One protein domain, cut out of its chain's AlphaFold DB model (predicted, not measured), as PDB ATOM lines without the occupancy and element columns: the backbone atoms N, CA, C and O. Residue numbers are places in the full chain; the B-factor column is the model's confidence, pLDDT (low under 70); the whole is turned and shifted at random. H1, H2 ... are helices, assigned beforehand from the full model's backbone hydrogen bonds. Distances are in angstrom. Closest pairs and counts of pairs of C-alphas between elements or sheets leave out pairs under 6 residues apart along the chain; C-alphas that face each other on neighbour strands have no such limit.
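AT A GLANCE: This is residues 2 to 77 of the 79 residues of an uncharacterized protein of Mucilaginibacter sp. OK098 (UniProt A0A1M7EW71). H4 and H6 lie side by side as the core, with H2 across their last residues and H3 over H6 on the side away from H5. H1 lies on the outside near the beginning of H4, and H5, with its links to H4 and H6, makes the opposite end of the long axis from H3. The printed part has 76 residues and six named helices, H1 to H6 in order, with no named strand; its class is all helix. It is compact, with a radius of gyration of the C-alphas of 12.3 A and spans of 36 by 26 by 20 A.

HOW THE PARTS SIT: H1, residues 2 to 7, is close to but not clearly touching H4, residues 31 to 41; their closest C-alphas, Phe 3 and Asp 33, are 6.7 A apart. H2, residues 11 to 16, and H4 only just touch, with 3 pairs of C-alphas within 8 A, the closest Tyr 11 and Asn 41 at 7.3 A, about perpendicular at 90 degrees. H6, residues 62 to 75, only just touches H2, with residues 73 to 74 alone; the closest C-alphas, Ile 15 and Val 73, are 5.3 A apart. H3, residues 19 to 28, is close to but not clearly touching H6, opposite ways at a shallow tilt of 25 degrees; C-alphas Val 26 and Leu 66 are closest, at 7.5 A. H4 and H6 touch, the same way at a shallow tilt of 31 degrees; C-alphas Arg 31 and Arg 62 are closest, at 4.6 A. H5, residues 49 to 55, touches no helix. Every O i to N i+4 pair is within hydrogen-bond range in H1, H3, H4, H5 and H6; H2 has 1 of 2.

IN THESE COORDINATES: H1 begins at C-alpha 2, (-31.069, -22.072, -8.603). H3 measures 14.4 A, H4 15.5 A and H6 19.9 A, ending at C-alpha 75, (-23.282, 3.360, -9.870).

THE WHOLE: The C-alphas farthest apart, Ser 18 and Lys 54, are 36.4 A apart. The printed part has no cut and no long link. Mean pLDDT of the printed part is 90.4; residue 11 is under 70.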
ATOM      1  N   ASP A   2     -30.602 -21.448  -7.354       78.81
ATOM      2  CA  ASP A   2     -31.069 -22.072  -8.603       78.81
ATOM      3  C   ASP A   2     -31.227 -21.072  -9.760       78.81
ATOM      4  O   ASP A   2     -30.944 -21.427 -10.900       78.81
ATOM      5  N   PHE A   3     -31.640 -19.831  -9.476       84.44
ATOM      6  CA  PHE A   3     -31.836 -18.788 -10.485       84.44
ATOM      7  C   PHE A   3     -30.530 -18.419 -11.190       84.44
ATOM      8  O   PHE A   3     -30.429 -18.579 -12.400       84.44
ATOM      9  N   TRP A   4     -29.500 -18.022 -10.438       83.50
ATOM     10  CA  TRP A   4     -28.209 -17.584 -10.984       83.50
ATOM     11  C   TRP A   4     -27.474 -18.673 -11.769       83.50
ATOM     12  O   TRP A   4     -26.875 -18.415 -12.808       83.50
ATOM     13  N   LYS A   5     -27.587 -19.932 -11.328       81.00
ATOM     14  CA  LYS A   5     -27.053 -21.071 -12.086       81.00
ATOM     15  C   LYS A   5     -27.801 -21.303 -13.401       81.00
ATOM     16  O   LYS A   5     -27.180 -21.716 -14.373       81.00
ATOM     17  N   LYS A   6     -29.119 -21.070 -13.431       82.75
ATOM     18  CA  LYS A   6     -29.967 -21.248 -14.625       82.75
ATOM     19  C   LYS A   6     -29.881 -20.071 -15.589       82.75
ATOM     20  O   LYS A   6     -29.977 -20.280 -16.793       82.75
ATOM     21  N   SER A   7     -29.719 -18.859 -15.073       81.06
ATOM     22  CA  SER A   7     -29.649 -17.639 -15.872       81.06
ATOM     23  C   SER A   7     -28.323 -17.526 -16.627       81.06
ATOM     24  O   SER A   7     -28.268 -16.886 -17.671       81.06
ATOM     25  N   GLY A   8     -27.264 -18.173 -16.124       81.31
ATOM     26  CA  GLY A   8     -25.929 -18.125 -16.720       81.31
ATOM     27  C   GLY A   8     -25.219 -16.786 -16.515       81.31
ATOM     28  O   GLY A   8     -24.108 -16.619 -17.016       81.31
ATOM     29  N   TYR A   9     -25.837 -15.861 -15.774       78.62
ATOM     30  CA  TYR A   9     -25.256 -14.568 -15.441       78.62
ATOM     31  C   TYR A   9     -24.387 -14.660 -14.189       78.62
ATOM     32  O   TYR A   9     -24.789 -15.216 -13.164       78.62
ATOM     33  N   ASN A  10     -23.204 -14.066 -14.267       77.50
ATOM     34  CA  ASN A  10     -22.355 -13.763 -13.126       77.50
ATOM     35  C   ASN A  10     -22.507 -12.289 -12.706       77.50
ATOM     36  O   ASN A  10     -23.182 -11.499 -13.365       77.50
ATOM     37  N   TYR A  11     -21.860 -11.931 -11.597       68.38
ATOM     38  CA  TYR A  11     -21.901 -10.585 -11.026       68.38
ATOM     39  C   TYR A  11     -21.512  -9.475 -12.023       68.38
ATOM     40  O   TYR A  11     -22.284  -8.537 -12.206       68.38
ATOM     41  N   GLN A  12     -20.360  -9.600 -12.693       72.44
ATOM     42  CA  GLN A  12     -19.846  -8.590 -13.634       72.44
ATOM     43  C   GLN A  12     -20.788  -8.369 -14.813       72.44
ATOM     44  O   GLN A  12     -20.954  -7.251 -15.285       72.44
ATOM     45  N   GLN A  13     -21.485  -9.414 -15.244       81.25
ATOM     46  CA  GLN A  13     -22.388  -9.293 -16.376       81.25
ATOM     47  C   GLN A  13     -23.596  -8.398 -16.070       81.25
ATOM     48  O   GLN A  13     -24.127  -7.798 -16.995       81.25
ATOM     49  N   LEU A  14     -24.020  -8.239 -14.809       80.75
ATOM     50  CA  LEU A  14     -25.171  -7.378 -14.498       80.75
ATOM     51  C   LEU A  14     -24.895  -5.886 -14.699       80.75
ATOM     52  O   LEU A  14     -25.824  -5.150 -15.017       80.75
ATOM     53  N   ILE A  15     -23.643  -5.457 -14.547       83.88
ATOM     54  CA  ILE A  15     -23.226  -4.063 -14.770       83.88
ATOM     55  C   ILE A  15     -22.834  -3.786 -16.231       83.88
ATOM     56  O   ILE A  15     -22.688  -2.629 -16.617       83.88
ATOM     57  N   GLU A  16     -22.703  -4.836 -17.049       87.38
ATOM     58  CA  GLU A  16     -22.295  -4.769 -18.462       87.38
ATOM     59  C   GLU A  16     -23.465  -4.948 -19.448       87.38
ATOM     60  O   GLU A  16     -23.353  -4.595 -20.624       87.38
ATOM     61  N   ILE A  17     -24.594  -5.512 -19.009       88.56
ATOM     62  CA  ILE A  17     -25.751  -5.750 -19.882       88.56
ATOM     63  C   ILE A  17     -26.512  -4.460 -20.224       88.56
ATOM     64  O   ILE A  17     -26.498  -3.456 -19.504       88.56
ATOM     65  N   SER A  18     -27.227  -4.504 -21.353       89.50
ATOM     66  CA  SER A  18     -28.133  -3.424 -21.745       89.50
ATOM     67  C   SER A  18     -29.238  -3.228 -20.707       89.50
ATOM     68  O   SER A  18     -29.626  -4.158 -19.998       89.50
ATOM     69  N   GLU A  19     -29.783  -2.014 -20.640       88.81
ATOM     70  CA  GLU A  19     -30.915  -1.696 -19.764       88.81
ATOM     71  C   GLU A  19     -32.118  -2.621 -20.013       88.81
ATOM     72  O   GLU A  19     -32.725  -3.124 -19.072       88.81
ATOM     73  N   GLU A  20     -32.411  -2.936 -21.275       90.50
ATOM     74  CA  GLU A  20     -33.485  -3.861 -21.655       90.50
ATOM     75  C   GLU A  20     -33.266  -5.268 -21.077       90.50
ATOM     76  O   GLU A  20     -34.187  -5.868 -20.517       90.50
ATOM     77  N   ALA A  21     -32.038  -5.788 -21.172       90.38
ATOM     78  CA  ALA A  21     -31.688  -7.092 -20.620       90.38
ATOM     79  C   ALA A  21     -31.723  -7.085 -19.084       90.38
ATOM     80  O   ALA A  21     -32.220  -8.040 -18.483       90.38
ATOM     81  N   LEU A  22     -31.265  -5.998 -18.454       91.06
ATOM     82  CA  LEU A  22     -31.346  -5.807 -17.007       91.06
ATOM     83  C   LEU A  22     -32.802  -5.832 -16.535       91.06
ATOM     84  O   LEU A  22     -33.128  -6.585 -15.621       91.06
ATOM     85  N   LEU A  23     -33.688  -5.077 -17.193       91.06
ATOM     86  CA  LEU A  23     -35.115  -5.027 -16.868       91.06
ATOM     87  C   LEU A  23     -35.789  -6.398 -17.000       91.06
ATOM     88  O   LEU A  23     -36.577  -6.782 -16.135       91.06
ATOM     89  N   LEU A  24     -35.483  -7.159 -18.053       91.50
ATOM     90  CA  LEU A  24     -36.002  -8.522 -18.209       91.50
ATOM     91  C   LEU A  24     -35.516  -9.444 -17.085       91.50
ATOM     92  O   LEU A  24     -36.311 -10.202 -16.525       91.50
ATOM     93  N   LEU A  25     -34.235  -9.350 -16.726       91.25
ATOM     94  CA  LEU A  25     -33.636 -10.179 -15.690       91.25
ATOM     95  C   LEU A  25     -34.230  -9.880 -14.307       91.25
ATOM     96  O   LEU A  25     -34.694 -10.799 -13.634       91.25
ATOM     97  N   VAL A  26     -34.267  -8.611 -13.887       91.94
ATOM     98  CA  VAL A  26     -34.767  -8.229 -12.552       91.94
ATOM     99  C   VAL A  26     -36.270  -8.467 -12.395       91.94
ATOM    100  O   VAL A  26     -36.747  -8.731 -11.291       91.94
ATOM    101  N   ASN A  27     -37.036  -8.443 -13.491       92.62
ATOM    102  CA  ASN A  27     -38.449  -8.832 -13.473       92.62
ATOM    103  C   ASN A  27     -38.646 -10.334 -13.228       92.62
ATOM    104  O   ASN A  27     -39.659 -10.718 -12.644       92.62
ATOM    105  N   ALA A  28     -37.684 -11.169 -13.626       92.06
ATOM    106  CA  ALA A  28     -37.709 -12.607 -13.376       92.06
ATOM    107  C   ALA A  28     -37.192 -12.995 -11.977       92.06
ATOM    108  O   ALA A  28     -37.428 -14.123 -11.548       92.06
ATOM    109  N   MET A  29     -36.511 -12.086 -11.271       93.56
ATOM    110  CA  MET A  29     -35.981 -12.339  -9.930       93.56
ATOM    111  C   MET A  29     -37.062 -12.288  -8.851       93.56
ATOM    112  O   MET A  29     -37.875 -11.348  -8.779       93.56
ATOM    113  N   ASP A  30     -37.003 -13.255  -7.940       95.38
ATOM    114  CA  ASP A  30     -37.687 -13.161  -6.660       95.38
ATOM    115  C   ASP A  30     -36.855 -12.370  -5.626       95.38
ATOM    116  O   ASP A  30     -35.748 -11.896  -5.884       95.38
ATOM    117  N   ARG A  31     -37.411 -12.179  -4.425       96.12
ATOM    118  CA  ARG A  31     -36.739 -11.438  -3.343       96.12
ATOM    119  C   ARG A  31     -35.407 -12.075  -2.928       96.12
ATOM    120  O   ARG A  31     -34.479 -11.357  -2.572       96.12
ATOM    121  N   LYS A  32     -35.326 -13.406  -2.922       94.31
ATOM    122  CA  LYS A  32     -34.124 -14.137  -2.512       94.31
ATOM    123  C   LYS A  32     -33.041 -14.017  -3.571       94.31
ATOM    124  O   LYS A  32     -31.891 -13.831  -3.197       94.31
ATOM    125  N   ASP A  33     -33.404 -14.059  -4.850       94.38
ATOM    126  CA  ASP A  33     -32.453 -13.865  -5.948       94.38
ATOM    127  C   ASP A  33     -31.784 -12.485  -5.862       94.38
ATOM    128  O   ASP A  33     -30.564 -12.384  -5.988       94.38
ATOM    129  N   ILE A  34     -32.571 -11.444  -5.555       95.06
ATOM    130  CA  ILE A  34     -32.081 -10.076  -5.324       95.06
ATOM    131  C   ILE A  34     -31.139 -10.023  -4.115       95.06
ATOM    132  O   ILE A  34     -30.037  -9.495  -4.225       95.06
ATOM    133  N   ILE A  35     -31.547 -10.586  -2.971       94.94
ATOM    134  CA  ILE A  35     -30.717 -10.622  -1.755       94.94
ATOM    135  C   ILE A  35     -29.402 -11.369  -2.006       94.94
ATOM    136  O   ILE A  35     -28.359 -10.922  -1.540       94.94
ATOM    137  N   GLU A  36     -29.434 -12.479  -2.749       92.00
ATOM    138  CA  GLU A  36     -28.225 -13.218  -3.125       92.00
ATOM    139  C   GLU A  36     -27.264 -12.328  -3.919       92.00
ATOM    140  O   GLU A  36     -26.078 -12.292  -3.598       92.00
ATOM    141  N   TRP A  37     -27.760 -11.563  -4.895       92.12
ATOM    142  CA  TRP A  37     -26.907 -10.650  -5.656       92.12
ATOM    143  C   TRP A  37     -26.358  -9.502  -4.808       92.12
ATOM    144  O   TRP A  37     -25.168  -9.209  -4.887       92.12
ATOM    145  N   LEU A  38     -27.190  -8.888  -3.960       93.38
ATOM    146  CA  LEU A  38     -26.760  -7.816  -3.057       93.38
ATOM    147  C   LEU A  38     -25.660  -8.298  -2.100       93.38
ATOM    148  O   LEU A  38     -24.646  -7.625  -1.943       93.38
ATOM    149  N   ALA A  39     -25.818  -9.493  -1.524       92.50
ATOM    150  CA  ALA A  39     -24.821 -10.103  -0.644       92.50
ATOM    151  C   ALA A  39     -23.546 -10.536  -1.390       92.50
ATOM    152  O   ALA A  39     -22.469 -10.575  -0.797       92.50
ATOM    153  N   TRP A  40     -23.643 -10.868  -2.680       89.38
ATOM    154  CA  TRP A  40     -22.466 -11.100  -3.519       89.38
ATOM    155  C   TRP A  40     -21.715  -9.804  -3.827       89.38
ATOM    156  O   TRP A  40     -20.487  -9.810  -3.798       89.38
ATOM    157  N   ASN A  41     -22.438  -8.719  -4.114       88.50
ATOM    158  CA  ASN A  41     -21.859  -7.410  -4.408       88.50
ATOM    159  C   ASN A  41     -21.196  -6.780  -3.176       88.50
ATOM    160  O   ASN A  41     -20.073  -6.287  -3.246       88.50
ATOM    161  N   ASP A  42     -21.888  -6.819  -2.039       90.31
ATOM    162  CA  ASP A  42     -21.430  -6.265  -0.772       90.31
ATOM    163  C   ASP A  42     -21.542  -7.324   0.337       90.31
ATOM    164  O   ASP A  42     -22.559  -7.412   1.030       90.31
ATOM    165  N   PRO A  43     -20.486  -8.130   0.550       89.56
ATOM    166  CA  PRO A  43     -20.478  -9.172   1.576       89.56
ATOM    167  C   PRO A  43     -20.640  -8.656   3.012       89.56
ATOM    168  O   PRO A  43     -20.920  -9.450   3.911       89.56
ATOM    169  N   ASN A  44     -20.436  -7.354   3.247       91.81
ATOM    170  CA  ASN A  44     -20.614  -6.730   4.560       91.81
ATOM    171  C   ASN A  44     -22.018  -6.137   4.745       91.81
ATOM    172  O   ASN A  44     -22.345  -5.685   5.845       91.81
ATOM    173  N   GLY A  45     -22.836  -6.115   3.694       91.62
ATOM    174  CA  GLY A  45     -24.169  -5.545   3.739       91.62
ATOM    175  C   GLY A  45     -25.164  -6.408   4.517       91.62
ATOM    176  O   GLY A  45     -25.033  -7.626   4.655       91.62
ATOM    177  N   VAL A  46     -26.192  -5.747   5.047       94.12
ATOM    178  CA  VAL A  46     -27.233  -6.354   5.882       94.12
ATOM    179  C   VAL A  46     -28.461  -6.625   5.013       94.12
ATOM    180  O   VAL A  46     -29.370  -5.802   4.927       94.12
ATOM    181  N   TYR A  47     -28.465  -7.771   4.328       95.00
ATOM    182  CA  TYR A  47     -29.512  -8.120   3.355       95.00
ATOM    183  C   TYR A  47     -30.351  -9.331   3.766       95.00
ATOM    184  O   TYR A  47     -31.545  -9.390   3.468       95.00
ATOM    185  N   HIS A  48     -29.752 -10.310   4.448       95.00
ATOM    186  CA  HIS A  48     -30.479 -11.498   4.887       95.00
ATOM    187  C   HIS A  48     -31.413 -11.177   6.054       95.00
ATOM    188  O   HIS A  48     -31.059 -10.408   6.946       95.00
ATOM    189  N   ASP A  49     -32.579 -11.829   6.084       95.38
ATOM    190  CA  ASP A  49     -33.632 -11.586   7.079       95.38
ATOM    191  C   ASP A  49     -33.110 -11.637   8.521       95.38
ATOM    192  O   ASP A  49     -33.456 -10.780   9.324       95.38
ATOM    193  N   GLU A  50     -32.244 -12.603   8.844       94.69
ATOM    194  CA  GLU A  50     -31.665 -12.744  10.186       94.69
ATOM    195  C   GLU A  50     -30.810 -11.532  10.581       94.69
ATOM    196  O   GLU A  50     -30.915 -11.035  11.703       94.69
ATOM    197  N   GLN A  51     -29.986 -11.037   9.654       93.31
ATOM    198  CA  GLN A  51     -29.137  -9.868   9.880       93.31
ATOM    199  C   GLN A  51     -29.990  -8.593   9.939       93.31
ATOM    200  O   GLN A  51     -29.846  -7.798  10.862       93.31
ATOM    201  N   SER A  52     -30.926  -8.429   9.001       93.62
ATOM    202  CA  SER A  52     -31.816  -7.268   8.907       93.62
ATOM    203  C   SER A  52     -32.733  -7.145  10.126       93.62
ATOM    204  O   SER A  52     -32.833  -6.074  10.718       93.62
ATOM    205  N   LEU A  53     -33.333  -8.241  10.597       96.12
ATOM    206  CA  LEU A  53     -34.137  -8.234  11.823       96.12
ATOM    207  C   LEU A  53     -33.315  -7.876  13.060       96.12
ATOM    208  O   LEU A  53     -33.821  -7.191  13.947       96.12
ATOM    209  N   LYS A  54     -32.065  -8.339  13.131       95.62
ATOM    210  CA  LYS A  54     -31.183  -8.089  14.272       95.62
ATOM    211  C   LYS A  54     -30.663  -6.650  14.310       95.62
ATOM    212  O   LYS A  54     -30.651  -6.053  15.381       95.62
ATOM    213  N   GLU A  55     -30.215  -6.121  13.176       94.31
ATOM    214  CA  GLU A  55     -29.533  -4.821  13.104       94.31
ATOM    215  C   GLU A  55     -30.507  -3.661  12.823       94.31
ATOM    216  O   GLU A  55     -30.314  -2.555  13.322       94.31
ATOM    217  N   LEU A  56     -31.565  -3.906  12.041       93.44
ATOM    218  CA  LEU A  56     -32.489  -2.879  11.534       93.44
ATOM    219  C   LEU A  56     -33.938  -3.064  12.013       93.44
ATOM    220  O   LEU A  56     -34.754  -2.153  11.882       93.44
ATOM    221  N   GLY A  57     -34.283  -4.227  12.577       95.25
ATOM    222  CA  GLY A  57     -35.632  -4.516  13.072       95.25
ATOM    223  C   GLY A  57     -36.684  -4.716  11.976       95.25
ATOM    224  O   GLY A  57     -37.879  -4.715  12.271       95.25
ATOM    225  N   ASN A  58     -36.271  -4.887  10.718       94.81
ATOM    226  CA  ASN A  58     -37.159  -5.092   9.576       94.81
ATOM    227  C   ASN A  58     -36.653  -6.218   8.661       94.81
ATOM    228  O   ASN A  58     -35.514  -6.667   8.762       94.81
ATOM    229  N   ILE A  59     -37.522  -6.675   7.758       96.19
ATOM    230  CA  ILE A  59     -37.156  -7.559   6.647       96.19
ATOM    231  C   ILE A  59     -37.270  -6.755   5.360       96.19
ATOM    232  O   ILE A  59     -38.333  -6.200   5.082       96.19
ATOM    233  N   MET A  60     -36.201  -6.748   4.567       96.00
ATOM    234  CA  MET A  60     -36.189  -6.125   3.249       96.00
ATOM    235  C   MET A  60     -37.240  -6.762   2.338       96.00
ATOM    236  O   MET A  60     -37.244  -7.980   2.121       96.00
ATOM    237  N   SER A  61     -38.119  -5.935   1.782       96.94
ATOM    238  CA  SER A  61     -39.088  -6.326   0.763       96.94
ATOM    239  C   SER A  61     -38.432  -6.485  -0.614       96.94
ATOM    240  O   SER A  61     -37.324  -6.018  -0.871       96.94
ATOM    241  N   ARG A  62     -39.141  -7.125  -1.555       96.44
ATOM    242  CA  ARG A  62     -38.664  -7.249  -2.944       96.44
ATOM    243  C   ARG A  62     -38.456  -5.879  -3.604       96.44
ATOM    244  O   ARG A  62     -37.509  -5.723  -4.361       96.44
ATOM    245  N   ALA A  63     -39.356  -4.926  -3.351       96.81
ATOM    246  CA  ALA A  63     -39.304  -3.604  -3.968       96.81
ATOM    247  C   ALA A  63     -38.090  -2.804  -3.474       96.81
ATOM    248  O   ALA A  63     -37.348  -2.278  -4.295       96.81
ATOM    249  N   GLU A  64     -37.848  -2.801  -2.161       96.19
ATOM    250  CA  GLU A  64     -36.672  -2.152  -1.565       96.19
ATOM    251  C   GLU A  64     -35.371  -2.779  -2.078       96.19
ATOM    252  O   GLU A  64     -34.466  -2.070  -2.507       96.19
ATOM    253  N   GLY A  65     -35.285  -4.115  -2.102       96.44
ATOM    254  CA  GLY A  65     -34.101  -4.797  -2.626       96.44
ATOM    255  C   GLY A  65     -33.848  -4.490  -4.102       96.44
ATOM    256  O   GLY A  65     -32.702  -4.304  -4.504       96.44
ATOM    257  N   LEU A  66     -34.909  -4.404  -4.910       96.25
ATOM    258  CA  LEU A  66     -34.802  -4.049  -6.323       96.25
ATOM    259  C   LEU A  66     -34.291  -2.616  -6.512       96.25
ATOM    260  O   LEU A  66     -33.443  -2.387  -7.368       96.25
ATOM    261  N   GLU A  67     -34.777  -1.664  -5.715       96.62
ATOM    262  CA  GLU A  67     -34.309  -0.276  -5.755       96.62
ATOM    263  C   GLU A  67     -32.808  -0.181  -5.442       96.62
ATOM    264  O   GLU A  67     -32.060   0.458  -6.184       96.62
ATOM    265  N   ILE A  68     -32.353  -0.878  -4.395       95.25
ATOM    266  CA  ILE A  68     -30.933  -0.930  -4.019       95.25
ATOM    267  C   ILE A  68     -30.101  -1.570  -5.138       95.25
ATOM    268  O   ILE A  68     -29.060  -1.028  -5.503       95.25
ATOM    269  N   LEU A  69     -30.567  -2.689  -5.704       94.56
ATOM    270  CA  LEU A  69     -29.880  -3.385  -6.793       94.56
ATOM    271  C   LEU A  69     -29.712  -2.474  -8.010       94.56
ATOM    272  O   LEU A  69     -28.599  -2.331  -8.508       94.56
ATOM    273  N   LEU A  70     -30.790  -1.837  -8.475       93.62
ATOM    274  CA  LEU A  70     -30.742  -0.956  -9.647       93.62
ATOM    275  C   LEU A  70     -29.794   0.222  -9.421       93.62
ATOM    276  O   LEU A  70     -29.019   0.562 -10.313       93.62
ATOM    277  N   LYS A  71     -29.806   0.800  -8.216       93.44
ATOM    278  CA  LYS A  71     -28.880   1.867  -7.842       93.44
ATOM    279  C   LYS A  71     -27.422   1.401  -7.888       93.44
ATOM    280  O   LYS A  71     -26.599   2.073  -8.497       93.44
ATOM    281  N   GLN A  72     -27.109   0.248  -7.294       90.81
ATOM    282  CA  GLN A  72     -25.749  -0.302  -7.300       90.81
ATOM    283  C   GLN A  72     -25.282  -0.677  -8.711       90.81
ATOM    284  O   GLN A  72     -24.113  -0.481  -9.033       90.81
ATOM    285  N   VAL A  73     -26.171  -1.198  -9.560       90.75
ATOM    286  CA  VAL A  73     -25.843  -1.497 -10.960       90.75
ATOM    287  C   VAL A  73     -25.508  -0.217 -11.723       90.75
ATOM    288  O   VAL A  73     -24.498  -0.181 -12.420       90.75
ATOM    289  N   GLU A  74     -26.309   0.837 -11.559       89.94
ATOM    290  CA  GLU A  74     -26.081   2.122 -12.226       89.94
ATOM    291  C   GLU A  74     -24.786   2.800 -11.756       89.94
ATOM    292  O   GLU A  74     -23.999   3.265 -12.576       89.94
ATOM    293  N   GLU A  75     -24.511   2.793 -10.448       88.94
ATOM    294  CA  GLU A  75     -23.282   3.360  -9.870       88.94
ATOM    295  C   GLU A  75     -22.004   2.647 -10.341       88.94
ATOM    296  O   GLU A  75     -20.939   3.263 -10.378       88.94
ATOM    297  N   ASN A  76     -22.103   1.367 -10.712       85.31
ATOM    298  CA  ASN A  76     -20.976   0.546 -11.157       85.31
ATOM    299  C   ASN A  76     -20.958   0.295 -12.674       85.31
ATOM    300  O   ASN A  76     -20.147  -0.511 -13.134       85.31
ATOM    301  N   ARG A  77     -21.824   0.951 -13.465       83.44
ATOM    302  CA  ARG A  77     -21.815   0.791 -14.927       83.44
ATOM    303  C   ARG A  77     -20.441   1.139 -15.494       83.44
ATOM    304  O   ARG A  77     -19.907   2.225 -15.269       83.44
TER     305      ARG A  77